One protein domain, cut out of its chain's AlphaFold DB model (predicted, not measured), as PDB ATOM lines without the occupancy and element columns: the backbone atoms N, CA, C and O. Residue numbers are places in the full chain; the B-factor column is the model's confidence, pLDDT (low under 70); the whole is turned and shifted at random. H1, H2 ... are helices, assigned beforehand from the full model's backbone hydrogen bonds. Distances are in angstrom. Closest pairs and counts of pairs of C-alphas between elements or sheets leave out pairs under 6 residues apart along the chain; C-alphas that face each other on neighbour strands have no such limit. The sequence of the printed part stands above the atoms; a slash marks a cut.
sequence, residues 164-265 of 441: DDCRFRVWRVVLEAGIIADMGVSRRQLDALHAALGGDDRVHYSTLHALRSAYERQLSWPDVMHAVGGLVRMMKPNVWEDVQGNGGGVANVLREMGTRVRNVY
ATOM      1  N   ASP A 164     253.023 181.698 242.074       64.62
ATOM      2  CA  ASP A 164     252.584 183.100 241.980       64.62
ATOM      3  C   ASP A 164     251.379 183.419 242.879       64.62
ATOM      4  O   ASP A 164     251.340 184.473 243.515       64.62
ATOM      5  N   ASP A 165     250.445 182.477 243.028       64.94
ATOM      6  CA  ASP A 165     249.274 182.611 243.901       64.94
ATOM      7  C   ASP A 165     249.646 182.879 245.368       64.94
ATOM      8  O   ASP A 165     249.029 183.706 246.038       64.94
ATOM      9  N   CYS A 166     250.682 182.207 245.883       64.69
ATOM     10  CA  CYS A 166     251.156 182.410 247.252       64.69
ATOM     11  C   CYS A 166     251.753 183.813 247.416       64.69
ATOM     12  O   CYS A 166     251.508 184.496 248.412       64.69
ATOM     13  N   ARG A 167     252.493 184.275 246.406       68.00
ATOM     14  CA  ARG A 167     253.135 185.589 246.408       68.00
ATOM     15  C   ARG A 167     252.110 186.717 246.406       68.00
ATOM     16  O   ARG A 167     252.152 187.571 247.294       68.00
ATOM     17  N   PHE A 168     251.154 186.673 245.478       71.25
ATOM     18  CA  PHE A 168     250.076 187.659 245.411       71.25
ATOM     19  C   PHE A 168     249.218 187.650 246.671       71.25
ATOM     20  O   PHE A 168     248.807 188.711 247.129       71.25
ATOM     21  N   ARG A 169     249.021 186.489 247.305       67.12
ATOM     22  CA  ARG A 169     248.321 186.408 248.589       67.12
ATOM     23  C   ARG A 169     249.059 187.119 249.718       67.12
ATOM     24  O   ARG A 169     248.423 187.833 250.491       67.12
ATOM     25  N   VAL A 170     250.379 186.949 249.822       63.44
ATOM     26  CA  VAL A 170     251.191 187.656 250.827       63.44
ATOM     27  C   VAL A 170     251.173 189.161 250.565       63.44
ATOM     28  O   VAL A 170     250.889 189.932 251.481       63.44
ATOM     29  N   TRP A 171     251.407 189.588 249.322       75.81
ATOM     30  CA  TRP A 171     251.392 191.008 248.954       75.81
ATOM     31  C   TRP A 171     250.034 191.659 249.179       75.81
ATOM     32  O   TRP A 171     249.961 192.743 249.753       75.81
ATOM     33  N   ARG A 172     248.954 190.964 248.814       80.31
ATOM     34  CA  ARG A 172     247.582 191.359 249.122       80.31
ATOM     35  C   ARG A 172     247.422 191.650 250.609       80.31
ATOM     36  O   ARG A 172     246.983 192.735 250.953       80.31
ATOM     37  N   VAL A 173     247.791 190.715 251.486       69.19
ATOM     38  CA  VAL A 173     247.589 190.874 252.939       69.19
ATOM     39  C   VAL A 173     248.334 192.096 253.484       69.19
ATOM     40  O   VAL A 173     247.778 192.844 254.288       69.19
ATOM     41  N   VAL A 174     249.567 192.324 253.026       69.06
ATOM     42  CA  VAL A 174     250.356 193.505 253.413       69.06
ATOM     43  C   VAL A 174     249.680 194.794 252.936       69.06
ATOM     44  O   VAL A 174     249.569 195.756 253.695       69.06
ATOM     45  N   LEU A 175     249.193 194.808 251.698       74.00
ATOM     46  CA  LEU A 175     248.589 195.988 251.092       74.00
ATOM     47  C   LEU A 175     247.198 196.308 251.664       74.00
ATOM     48  O   LEU A 175     246.863 197.476 251.847       74.00
ATOM     49  N   GLU A 176     246.416 195.285 252.017       78.88
ATOM     50  CA  GLU A 176     245.132 195.435 252.709       78.88
ATOM     51  C   GLU A 176     245.298 196.140 254.057       78.88
ATOM     52  O   GLU A 176     244.492 197.006 254.387       78.88
ATOM     53  N   ALA A 177     246.345 195.815 254.825       67.50
ATOM     54  CA  ALA A 177     246.623 196.510 256.081       67.50
ATOM     55  C   ALA A 177     246.965 197.989 255.864       67.50
ATOM     56  O   ALA A 177     246.463 198.832 256.607       67.50
ATOM     57  N   GLY A 178     247.752 198.301 254.829       67.38
ATOM     58  CA  GLY A 178     248.033 199.685 254.438       67.38
ATOM     59  C   GLY A 178     246.755 200.450 254.095       67.38
ATOM     60  O   GLY A 178     246.484 201.490 254.675       67.38
ATOM     61  N   ILE A 179     245.894 199.886 253.245       74.25
ATOM     62  CA  ILE A 179     244.631 200.527 252.838       74.25
ATOM     63  C   ILE A 179     243.665 200.728 254.013       74.25
ATOM     64  O   ILE A 179     242.987 201.753 254.076       74.25
ATOM     65  N   ILE A 180     243.591 199.782 254.956       72.56
ATOM     66  CA  ILE A 180     242.785 199.956 256.175       72.56
ATOM     67  C   ILE A 180     243.304 201.154 256.979       72.56
ATOM     68  O   ILE A 180     242.508 202.007 257.375       72.56
ATOM     69  N   ALA A 181     244.621 201.225 257.196       66.25
ATOM     70  CA  ALA A 181     245.248 202.280 257.984       66.25
ATOM     71  C   ALA A 181     245.151 203.657 257.305       66.25
ATOM     72  O   ALA A 181     244.803 204.639 257.957       66.25
ATOM     73  N   ASP A 182     245.414 203.715 256.000       70.56
ATOM     74  CA  ASP A 182     245.534 204.964 255.252       70.56
ATOM     75  C   ASP A 182     244.167 205.507 254.824       70.56
ATOM     76  O   ASP A 182     243.892 206.696 254.970       70.56
ATOM     77  N   MET A 183     243.273 204.648 254.328       76.31
ATOM     78  CA  MET A 183     241.999 205.065 253.727       76.31
ATOM     79  C   MET A 183     240.795 204.875 254.663       76.31
ATOM     80  O   MET A 183     239.677 205.253 254.310       76.31
ATOM     81  N   GLY A 184     240.980 204.256 255.836       71.00
ATOM     82  CA  GLY A 184     239.890 203.960 256.776       71.00
ATOM     83  C   GLY A 184     238.872 202.942 256.244       71.00
ATOM     84  O   GLY A 184     237.738 202.869 256.726       71.00
ATOM     85  N   VAL A 185     239.247 202.164 255.225       79.88
ATOM     86  CA  VAL A 185     238.398 201.117 254.649       79.88
ATOM     87  C   VAL A 185     238.292 199.964 255.643       79.88
ATOM     88  O   VAL A 185     239.281 199.517 256.209       79.88
ATOM     89  N   SER A 186     237.086 199.438 255.858       77.44
ATOM     90  CA  SER A 186     236.906 198.302 256.766       77.44
ATOM     91  C   SER A 186     237.300 196.975 256.114       77.44
ATOM     92  O   SER A 186     237.059 196.764 254.925       77.44
ATOM     93  N   ARG A 187     237.782 196.011 256.914       76.62
ATOM     94  CA  ARG A 187     238.106 194.659 256.422       76.62
ATOM     95  C   ARG A 187     236.958 194.010 255.643       76.62
ATOM     96  O   ARG A 187     237.187 193.423 254.600       76.62
ATOM     97  N   ARG A 188     235.715 194.204 256.096       77.38
ATOM     98  CA  ARG A 188     234.519 193.675 255.417       77.38
ATOM     99  C   ARG A 188     234.364 194.184 253.983       77.38
ATOM    100  O   ARG A 188     233.834 193.462 253.151       77.38
ATOM    101  N   GLN A 189     234.779 195.419 253.709       83.06
ATOM    102  CA  GLN A 189     234.730 195.981 252.359       83.06
ATOM    103  C   GLN A 189     235.820 195.378 251.472       83.06
ATOM    104  O   GLN A 189     235.554 195.088 250.312       83.06
ATOM    105  N   LEU A 190     237.006 195.119 252.028       84.69
ATOM    106  CA  LEU A 190     238.076 194.417 251.317       84.69
ATOM    107  C   LEU A 190     237.705 192.957 251.031       84.69
ATOM    108  O   LEU A 190     237.905 192.495 249.914       84.69
ATOM    109  N   ASP A 191     237.078 192.267 251.987       80.81
ATOM    110  CA  ASP A 191     236.572 190.904 251.788       80.81
ATOM    111  C   ASP A 191     235.473 190.875 250.704       80.81
ATOM    112  O   ASP A 191     235.447 189.981 249.859       80.81
ATOM    113  N   ALA A 192     234.576 191.872 250.692       83.75
ATOM    114  CA  ALA A 192     233.551 192.013 249.657       83.75
ATOM    115  C   ALA A 192     234.160 192.298 248.276       83.75
ATOM    116  O   ALA A 192     233.695 191.746 247.281       83.75
ATOM    117  N   LEU A 193     235.220 193.109 248.215       88.38
ATOM    118  CA  LEU A 193     235.955 193.391 246.984       88.38
ATOM    119  C   LEU A 193     236.650 192.131 246.453       88.38
ATOM    120  O   LEU A 193     236.521 191.813 245.273       88.38
ATOM    121  N   HIS A 194     237.314 191.366 247.326       88.12
ATOM    122  CA  HIS A 194     237.961 190.104 246.953       88.12
ATOM    123  C   HIS A 194     236.944 189.087 246.434       88.12
ATOM    124  O   HIS A 194     237.170 188.445 245.407       88.12
ATOM    125  N   ALA A 195     235.792 188.987 247.102       84.31
ATOM    126  CA  ALA A 195     234.690 188.139 246.668       84.31
ATOM    127  C   ALA A 195     234.130 188.575 245.306       84.31
ATOM    128  O   ALA A 195     233.937 187.723 244.438       84.31
ATOM    129  N   ALA A 196     233.932 189.881 245.090       85.62
ATOM    130  CA  ALA A 196     233.482 190.426 243.810       85.62
ATOM    131  C   ALA A 196     234.468 190.090 242.683       85.62
ATOM    132  O   ALA A 196     234.045 189.717 241.599       85.62
ATOM    133  N   LEU A 197     235.778 190.096 242.958       87.62
ATOM    134  CA  LEU A 197     236.836 189.715 242.010       87.62
ATOM    135  C   LEU A 197     236.958 188.196 241.756       87.62
ATOM    136  O   LEU A 197     237.853 187.741 241.028       87.62
ATOM    137  N   GLY A 198     236.053 187.400 242.330       83.56
ATOM    138  CA  GLY A 198     236.031 185.945 242.210       83.56
ATOM    139  C   GLY A 198     237.085 185.245 243.068       83.56
ATOM    140  O   GLY A 198     237.480 184.128 242.740       83.56
ATOM    141  N   GLY A 199     237.568 185.894 244.133       80.50
ATOM    142  CA  GLY A 199     238.578 185.340 245.036       80.50
ATOM    143  C   GLY A 199     239.990 185.290 244.446       80.50
ATOM    144  O   GLY A 199     240.827 184.523 244.916       80.50
ATOM    145  N   ASP A 200     240.256 186.078 243.407       82.56
ATOM    146  CA  ASP A 200     241.528 186.081 242.689       82.56
ATOM    147  C   ASP A 200     242.538 187.020 243.348       82.56
ATOM    148  O   ASP A 200     242.400 188.245 243.299       82.56
ATOM    149  N   ASP A 201     243.553 186.429 243.978       82.06
ATOM    150  CA  ASP A 201     244.560 187.155 244.753       82.06
ATOM    151  C   ASP A 201     245.387 188.115 243.886       82.06
ATOM    152  O   ASP A 201     245.764 189.187 244.359       82.06
ATOM    153  N   ARG A 202     245.625 187.782 242.610       84.56
ATOM    154  CA  ARG A 202     246.409 188.617 241.691       84.56
ATOM    155  C   ARG A 202     245.631 189.853 241.264       84.56
ATOM    156  O   ARG A 202     246.158 190.966 241.318       84.56
ATOM    157  N   VAL A 203     244.380 189.669 240.843       87.75
ATOM    158  CA  VAL A 203     243.530 190.793 240.420       87.75
ATOM    159  C   VAL A 203     243.206 191.685 241.613       87.75
ATOM    160  O   VAL A 203     243.249 192.909 241.502       87.75
ATOM    161  N   HIS A 204     242.949 191.094 242.781       89.38
ATOM    162  CA  HIS A 204     242.678 191.851 243.998       89.38
ATOM    163  C   HIS A 204     243.897 192.630 244.483       89.38
ATOM    164  O   HIS A 204     243.769 193.827 244.709       89.38
ATOM    165  N   TYR A 205     245.094 192.036 244.525       88.00
ATOM    166  CA  TYR A 205     246.324 192.794 244.792       88.00
ATOM    167  C   TYR A 205     246.499 193.976 243.822       88.00
ATOM    168  O   TYR A 205     246.732 195.098 244.267       88.00
ATOM    169  N   SER A 206     246.318 193.753 242.517       86.44
ATOM    170  CA  SER A 206     246.471 194.806 241.499       86.44
ATOM    171  C   SER A 206     245.448 195.936 241.692       86.44
ATOM    172  O   SER A 206     245.785 197.115 241.608       86.44
ATOM    173  N   THR A 207     244.210 195.578 242.047       89.31
ATOM    174  CA  THR A 207     243.123 196.516 242.368       89.31
ATOM    175  C   THR A 207     243.454 197.344 243.612       89.31
ATOM    176  O   THR A 207     243.291 198.562 243.607       89.31
ATOM    177  N   LEU A 208     243.954 196.708 244.675       89.75
ATOM    178  CA  LEU A 208     244.394 197.390 245.894       89.75
ATOM    179  C   LEU A 208     245.573 198.331 245.610       89.75
ATOM    180  O   LEU A 208     245.605 199.449 246.119       89.75
ATOM    181  N   HIS A 209     246.515 197.920 244.762       86.12
ATOM    182  CA  HIS A 209     247.662 198.751 244.403       86.12
ATOM    183  C   HIS A 209     247.227 200.001 243.638       86.12
ATOM    184  O   HIS A 209     247.655 201.109 243.967       86.12
ATOM    185  N   ALA A 210     246.315 199.844 242.677       85.31
ATOM    186  CA  ALA A 210     245.712 200.961 241.960       85.31
ATOM    187  C   ALA A 210     244.940 201.901 242.901       85.31
ATOM    188  O   ALA A 210     245.102 203.115 242.809       85.31
ATOM    189  N   LEU A 211     244.167 201.361 243.854       87.00
ATOM    190  CA  LEU A 211     243.459 202.158 244.864       87.00
ATOM    191  C   LEU A 211     244.413 202.985 245.727       87.00
ATOM    192  O   LEU A 211     244.191 204.180 245.910       87.00
ATOM    193  N   ARG A 212     245.480 202.365 246.236       83.88
ATOM    194  CA  ARG A 212     246.488 203.055 247.044       83.88
ATOM    195  C   ARG A 212     247.224 204.120 246.232       83.88
ATOM    196  O   ARG A 212     247.361 205.241 246.702       83.88
ATOM    197  N   SER A 213     247.631 203.798 245.007       81.62
ATOM    198  CA  SER A 213     248.303 204.748 244.110       81.62
ATOM    199  C   SER A 213     247.409 205.950 243.801       81.62
ATOM    200  O   SER A 213     247.852 207.095 243.845       81.62
ATOM    201  N   ALA A 214     246.123 205.708 243.535       81.31
ATOM    202  CA  ALA A 214     245.152 206.766 243.291       81.31
ATOM    203  C   ALA A 214     244.907 207.626 244.545       81.31
ATOM    204  O   ALA A 214     244.778 208.846 244.439       81.31
ATOM    205  N   TYR A 215     244.906 207.009 245.731       79.50
ATOM    206  CA  TYR A 215     244.821 207.705 247.014       79.50
ATOM    207  C   TYR A 215     246.049 208.587 247.285       79.50
ATOM    208  O   TYR A 215     245.900 209.758 247.622       79.50
ATOM    209  N   GLU A 216     247.262 208.067 247.076       79.31
ATOM    210  CA  GLU A 216     248.517 208.818 247.238       79.31
ATOM    211  C   GLU A 216     248.601 210.013 246.270       79.31
ATOM    212  O   GLU A 216     249.125 211.070 246.625       79.31
ATOM    213  N   ARG A 217     248.013 209.876 245.075       77.69
ATOM    214  CA  ARG A 217     247.890 210.940 244.062       77.69
ATOM    215  C   ARG A 217     246.715 211.889 244.300       77.69
ATOM    216  O   ARG A 217     246.555 212.835 243.537       77.69
ATOM    217  N   GLN A 218     245.917 211.654 245.343       81.69
ATOM    218  CA  GLN A 218     244.739 212.454 245.696       81.69
ATOM    219  C   GLN A 218     243.729 212.580 244.545       81.69
ATOM    220  O   GLN A 218     243.098 213.624 244.372       81.69
ATOM    221  N   LEU A 219     243.579 211.518 243.749       79.44
ATOM    222  CA  LEU A 219     242.622 211.499 242.647       79.44
ATOM    223  C   LEU A 219     241.186 211.610 243.166       79.44
ATOM    224  O   LEU A 219     240.853 211.122 244.253       79.44
ATOM    225  N   SER A 220     240.313 212.230 242.369       83.88
ATOM    226  CA  SER A 220     238.898 212.285 242.714       83.88
ATOM    227  C   SER A 220     238.298 210.877 242.658       83.88
ATOM    228  O   SER A 220     238.754 210.011 241.912       83.88
ATOM    229  N   TRP A 221     237.262 210.603 243.458       84.44
ATOM    230  CA  TRP A 221     236.654 209.265 243.458       84.44
ATOM    231  C   TRP A 221     236.139 208.814 242.071       84.44
ATOM    232  O   TRP A 221     236.283 207.634 241.760       84.44
ATOM    233  N   PRO A 222     235.551 209.688 241.225       84.25
ATOM    234  CA  PRO A 222     235.290 209.364 239.820       84.25
ATOM    235  C   PRO A 222     236.526 208.863 239.056       84.25
ATOM    236  O   PRO A 222     236.444 207.821 238.407       84.25
ATOM    237  N   ASP A 223     237.674 209.521 239.210       81.69
ATOM    238  CA  ASP A 223     238.918 209.149 238.519       81.69
ATOM    239  C   ASP A 223     239.483 207.833 239.066       81.69
ATOM    240  O   ASP A 223     239.932 206.975 238.307       81.69
ATOM    241  N   VAL A 224     239.375 207.610 240.384       83.94
ATOM    242  CA  VAL A 224     239.688 206.316 241.018       83.94
ATOM    243  C   VAL A 224     238.838 205.208 240.388       83.94
ATOM    244  O   VAL A 224     239.359 204.159 240.013       83.94
ATOM    245  N   MET A 225     237.526 205.432 240.258       87.25
ATOM    246  CA  MET A 225     236.600 204.469 239.653       87.25
ATOM    247  C   MET A 225     236.938 204.200 238.186       87.25
ATOM    248  O   MET A 225     236.810 203.059 237.741       87.25
ATOM    249  N   HIS A 226     237.366 205.220 237.444       82.19
ATOM    250  CA  HIS A 226     237.779 205.076 236.055       82.19
ATOM    251  C   HIS A 226     239.064 204.252 235.937       82.19
ATOM    252  O   HIS A 226     239.058 203.217 235.275       82.19
ATOM    253  N   ALA A 227     240.129 204.643 236.641       79.62
ATOM    254  CA  ALA A 227     241.437 204.000 236.552       79.62
ATOM    255  C   ALA A 227     241.407 202.545 237.055       79.62
ATOM    256  O   ALA A 227     241.829 201.621 236.356       79.62
ATOM    257  N   VAL A 228     240.807 202.310 238.230       86.19
ATOM    258  CA  VAL A 228     240.617 200.950 238.759       86.19
ATOM    259  C   VAL A 228     239.677 200.149 237.854       86.19
ATOM    260  O   VAL A 228     239.896 198.960 237.630       86.19
ATOM    261  N   GLY A 229     238.654 200.791 237.289       85.38
ATOM    262  CA  GLY A 229     237.743 200.160 236.341       85.38
ATOM    263  C   GLY A 229     238.404 199.756 235.031       85.38
ATOM    264  O   GLY A 229     238.084 198.691 234.511       85.38
ATOM    265  N   GLY A 230     239.317 200.563 234.495       82.88
ATOM    266  CA  GLY A 230     240.123 200.222 233.323       82.88
ATOM    267  C   GLY A 230     240.969 198.979 233.589       82.88
ATOM    268  O   GLY A 230     240.863 197.992 232.862       82.88
ATOM    269  N   LEU A 231     241.701 198.973 234.709       87.00
ATOM    270  CA  LEU A 231     242.521 197.837 235.131       87.00
ATOM    271  C   LEU A 231     241.693 196.555 235.319       87.00
ATOM    272  O   LEU A 231     242.033 195.499 234.785       87.00
ATOM    273  N   VAL A 232     240.582 196.629 236.057       87.06
ATOM    274  CA  VAL A 232     239.734 195.456 236.317       87.06
ATOM    275  C   VAL A 232     239.089 194.954 235.029       87.06
ATOM    276  O   VAL A 232     239.035 193.744 234.834       87.06
ATOM    277  N   ARG A 233     238.640 195.833 234.124       87.75
ATOM    278  CA  ARG A 233     238.094 195.411 232.824       87.75
ATOM    279  C   ARG A 233     239.155 194.760 231.938       87.75
ATOM    280  O   ARG A 233     238.844 193.783 231.267       87.75
ATOM    281  N   MET A 234     240.392 195.253 231.978       85.62
ATOM    282  CA  MET A 234     241.518 194.666 231.254       85.62
ATOM    283  C   MET A 234     241.854 193.261 231.777       85.62
ATOM    284  O   MET A 234     242.040 192.334 230.995       85.62
ATOM    285  N   MET A 235     241.889 193.075 233.102       84.75
ATOM    286  CA  MET A 235     242.256 191.790 233.712       84.75
ATOM    287  C   MET A 235     241.095 190.784 233.771       84.75
ATOM    288  O   MET A 235     241.301 189.579 233.623       84.75
ATOM    289  N   LYS A 236     239.875 191.262 234.040       86.44
ATOM    290  CA  LYS A 236     238.642 190.477 234.206       86.44
ATOM    291  C   LYS A 236     237.414 191.249 233.687       86.44
ATOM    292  O   LYS A 236     236.618 191.761 234.483       86.44
ATOM    293  N   PRO A 237     237.176 191.258 232.363       79.94
ATOM    294  CA  PRO A 237     236.145 192.091 231.730       79.94
ATOM    295  C   PRO A 237     234.723 191.851 232.258       79.94
ATOM    296  O   PRO A 237     233.937 192.785 232.380       79.94
ATOM    297  N   ASN A 238     234.401 190.618 232.659       82.94
ATOM    298  CA  ASN A 238     233.040 190.234 233.056       82.94
ATOM    299  C   ASN A 238     232.676 190.575 234.512       82.94
ATOM    300  O   ASN A 238     231.553 190.313 234.941       82.94
ATOM    301  N   VAL A 239     233.620 191.103 235.292       84.81
ATOM    302  CA  VAL A 239     233.494 191.200 236.756       84.81
ATOM    303  C   VAL A 239     233.220 192.632 237.235       84.81
ATOM    304  O   VAL A 239     232.749 192.846 238.352       84.81
ATOM    305  N   TRP A 240     233.459 193.626 236.375       85.06
ATOM    306  CA  TRP A 240     233.350 195.037 236.737       85.06
ATOM    307  C   TRP A 240     231.924 195.466 237.125       85.06
ATOM    308  O   TRP A 240     231.714 195.927 238.249       85.06
ATOM    309  N   GLU A 241     230.941 195.283 236.237       75.25
ATOM    310  CA  GLU A 241     229.540 195.672 236.504       75.25
ATOM    311  C   GLU A 241     228.671 194.524 237.024       75.25
ATOM    312  O   GLU A 241     227.546 194.771 237.446       75.25
ATOM    313  N   ASP A 242     229.210 193.299 237.057       65.88
ATOM    314  CA  ASP A 242     228.451 192.058 237.233       65.88
ATOM    315  C   ASP A 242     227.379 191.910 236.136       65.88
ATOM    316  O   ASP A 242     226.242 192.360 236.263       65.88
ATOM    317  N   VAL A 243     227.755 191.255 235.030       53.00
ATOM    318  CA  VAL A 243     226.905 191.031 233.835       53.00
ATOM    319  C   VAL A 243     225.565 190.349 234.187       53.00
ATOM    320  O   VAL A 243     224.620 190.386 233.403       53.00
ATOM    321  N   GLN A 244     225.450 189.746 235.375       52.62
ATOM    322  CA  GLN A 244     224.238 189.084 235.859       52.62
ATOM    323  C   GLN A 244     223.266 190.003 236.623       52.62
ATOM    324  O   GLN A 244     222.198 189.541 237.021       52.62
ATOM    325  N   GLY A 245     223.587 191.287 236.817       51.38
ATOM    326  CA  GLY A 245     222.662 192.270 237.394       51.38
ATOM    327  C   GLY A 245     222.353 192.076 238.884       51.38
ATOM    328  O   GLY A 245     221.395 192.661 239.388       51.38
ATOM    329  N   ASN A 246     223.155 191.297 239.617       54.88
ATOM    330  CA  ASN A 246     222.923 191.009 241.038       54.88
ATOM    331  C   ASN A 246     223.422 192.112 241.984       54.88
ATOM    332  O   ASN A 246     223.407 191.943 243.203       54.88
ATOM    333  N   GLY A 247     223.870 193.248 241.447       56.53
ATOM    334  CA  GLY A 247     224.373 194.355 242.252       56.53
ATOM    335  C   GLY A 247     225.683 194.041 242.989       56.53
ATOM    336  O   GLY A 247     226.122 194.871 243.781       56.53
ATOM    337  N   GLY A 248     226.321 192.898 242.714       64.94
ATOM    338  CA  GLY A 248     227.534 192.427 243.387       64.94
ATOM    339  C   GLY A 248     228.846 192.773 242.678       64.94
ATOM    340  O   GLY A 248     229.901 192.330 243.123       64.94
ATOM    341  N   GLY A 249     228.795 193.533 241.580       81.00
ATOM    342  CA  GLY A 249     229.974 193.890 240.791       81.00
ATOM    343  C   GLY A 249     230.980 194.745 241.555       81.00
ATOM    344  O   GLY A 249     230.634 195.486 242.481       81.00
ATOM    345  N   VAL A 250     232.239 194.684 241.120       85.62
ATOM    346  CA  VAL A 250     233.360 195.438 241.709       85.62
ATOM    347  C   VAL A 250     233.055 196.934 241.770       85.62
ATOM    348  O   VAL A 250     233.323 197.578 242.784       85.62
ATOM    349  N   ALA A 251     232.411 197.477 240.733       86.50
ATOM    350  CA  ALA A 251     232.020 198.879 240.682       86.50
ATOM    351  C   ALA A 251     231.092 199.286 241.843       86.50
ATOM    352  O   ALA A 251     231.190 200.399 242.360       86.50
ATOM    353  N   ASN A 252     230.198 198.397 242.281       85.94
ATOM    354  CA  ASN A 252     229.280 198.689 243.381       85.94
ATOM    355  C   ASN A 252     229.997 198.665 244.727       85.94
ATOM    356  O   ASN A 252     229.818 199.594 245.515       85.94
ATOM    357  N   VAL A 253     230.861 197.672 244.951       87.00
ATOM    358  CA  VAL A 253     231.684 197.596 246.168       87.00
ATOM    359  C   VAL A 253     232.564 198.840 246.295       87.00
ATOM    360  O   VAL A 253     232.591 199.476 247.349       87.00
ATOM    361  N   LEU A 254     233.223 199.249 245.207       87.81
ATOM    362  CA  LEU A 254     234.032 200.465 245.196       87.81
ATOM    363  C   LEU A 254     233.174 201.715 245.423       87.81
ATOM    364  O   LEU A 254     233.526 202.553 246.249       87.81
ATOM    365  N   ARG A 255     232.004 201.844 244.794       87.44
ATOM    366  CA  ARG A 255     231.115 202.992 245.040       87.44
ATOM    367  C   ARG A 255     230.718 203.102 246.517       87.44
ATOM    368  O   ARG A 255     230.770 204.196 247.077       87.44
ATOM    369  N   GLU A 256     230.399 201.985 247.169       84.94
ATOM    370  CA  GLU A 256     230.136 201.957 248.612       84.94
ATOM    371  C   GLU A 256     231.372 202.338 249.439       84.94
ATOM    372  O   GLU A 256     231.250 203.077 250.418       84.94
ATOM    373  N   MET A 257     232.567 201.892 249.043       85.62
ATOM    374  CA  MET A 257     233.826 202.304 249.673       85.62
ATOM    375  C   MET A 257     234.033 203.820 249.584       85.62
ATOM    376  O   MET A 257     234.283 204.454 250.610       85.62
ATOM    377  N   GLY A 258     233.818 204.417 248.411       80.31
ATOM    378  CA  GLY A 258     233.986 205.853 248.175       80.31
ATOM    379  C   GLY A 258     233.107 206.744 249.044       80.31
ATOM    380  O   GLY A 258     233.570 207.771 249.539       80.31
ATOM    381  N   THR A 259     231.860 206.330 249.300       74.81
ATOM    382  CA  THR A 259     230.964 207.077 250.203       74.81
ATOM    383  C   THR A 259     231.512 207.168 251.627       74.81
ATOM    384  O   THR A 259     231.244 208.139 252.326       74.81
ATOM    385  N   ARG A 260     232.298 206.179 252.069       65.44
ATOM    386  CA  ARG A 260     232.883 206.153 253.415       65.44
ATOM    387  C   ARG A 260     234.237 206.840 253.479       65.44
ATOM    388  O   ARG A 260     234.481 207.544 254.450       65.44
ATOM    389  N   VAL A 261     235.064 206.692 252.446       64.94
ATOM    390  CA  VAL A 261     236.367 207.370 252.355       64.94
ATOM    391  C   VAL A 261     236.184 208.897 252.354       64.94
ATOM    392  O   VAL A 261     236.857 209.585 253.120       64.94
ATOM    393  N   ARG A 262     235.195 209.432 251.614       58.88
ATOM    394  CA  ARG A 262     234.855 210.875 251.646       58.88
ATOM    395  C   ARG A 262     234.440 211.381 253.028       58.88
ATOM    396  O   ARG A 262     234.785 212.494 253.406       58.88
ATOM    397  N   ASN A 263     233.751 210.557 253.816       50.25
ATOM    398  CA  ASN A 263     233.296 210.951 255.150       50.25
ATOM    399  C   ASN A 263     234.430 211.037 256.188       50.25
ATOM    400  O   ASN A 263     234.240 211.667 257.226       50.25
ATOM    401  N   VAL A 264     235.584 210.406 255.939       46.91
ATOM    402  CA  VAL A 264     236.736 210.407 256.862       46.91
ATOM    403  C   VAL A 264     237.684 211.580 256.590       46.91
ATOM    404  O   VAL A 264     238.257 212.119 257.534       46.91
ATOM    405  N   TYR A 265     237.802 212.018 255.334       47.28
ATOM    406  CA  TYR A 265     238.770 213.043 254.917       47.28
ATOM    407  C   TYR A 265     238.155 214.395 254.515       47.28
ATOM    408  O   TYR A 265     238.893 215.341 254.246       47.28
TER     409      TYR A 265
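What this domain is: This is residues 164 to 265 of the 441 residues of an uncharacterized protein of Syncephalis pseudoplumigaleata (UniProt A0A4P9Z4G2). Five helices stand in an up-and-down bundle, each running against the one before it in the chain: H1, H3 and H4 make a row, and the pair H2 and H5 packs over one side of that row. H2 meets H1 and H3 by few contacts, with 3 pairs of C-alphas within 8 A each, and a long loop, residues 236 to 249, joins H4 to H5. The printed part has 102 residues with five named helices, in the order H1 to H5, and no named strand; the class is all helix. The whole is compact, with a radius of gyration of the C-alphas of 12.5 A, and rounded, spanning 33 by 31 by 22 A.

How they stand to each other: H1, residues 164 to 183, and H2, residues 187 to 196, form a helical hairpin and only just touch, with 3 pairs of C-alphas within 8 A; H1 does so with residues 176 to 180 alone. Their closest C-alphas, of Ile 180 and Arg 187, are 7.1 A apart, at a steep tilt of 44 degrees. H3, residues 201 to 216, touches H1 at a shallow tilt of 30 degrees, the same way; the closest C-alphas, of Arg 172 and Tyr 205, are 4.7 A apart. H3 only just touches H2, with 3 pairs within 8 A and residues 201 to 204 alone; the closest C-alphas are those of His 194 and His 204, 5.8 A apart. H4, residues 221 to 235, forms a hairpin with H3, at a shallow tilt of 26 degrees; the C-alphas of Ala 214 and Val 224 come closest, at 5.9 A. H5, residues 250 to 265, forms a hairpin with H4, touching it with residues 251 to 258 alone; the closest C-alphas, of Trp 221 and Gly 258, are 6.4 A apart. H5 also touches H2, with residues 250 to 257 alone, opposite ways at a shallow tilt of 22 degrees; Ala 196 and Val 250 have the closest C-alphas, 5.4 A apart. H1 and H4, H2 and H4, and H3 and H5 are apart. Every O i to N i+4 pair is within hydrogen-bond range in H1, H2, H3 and H4, and 10 of 12 are in H5.

Where its parts are: H1 begins at C-alpha 164 (252.584, 183.100, 241.980) and is 27.1 A long. H2 measures 14.1 A, H3 22.2 A and H4 20.8 A. H5 measures 22.7 A and ends at C-alpha 265 (238.770, 213.043, 254.917).

The domain as a whole: The C-alphas farthest apart, of Asp 164 and Asn 263, are 36.3 A apart. The printed part has no cut. The link from H4 to H5, residues 236 to 249, is long; the other three are tight. Mean pLDDT of the printed part is 77.5; 24 residues are under 70, among them 242 to 248 and 260 to 265.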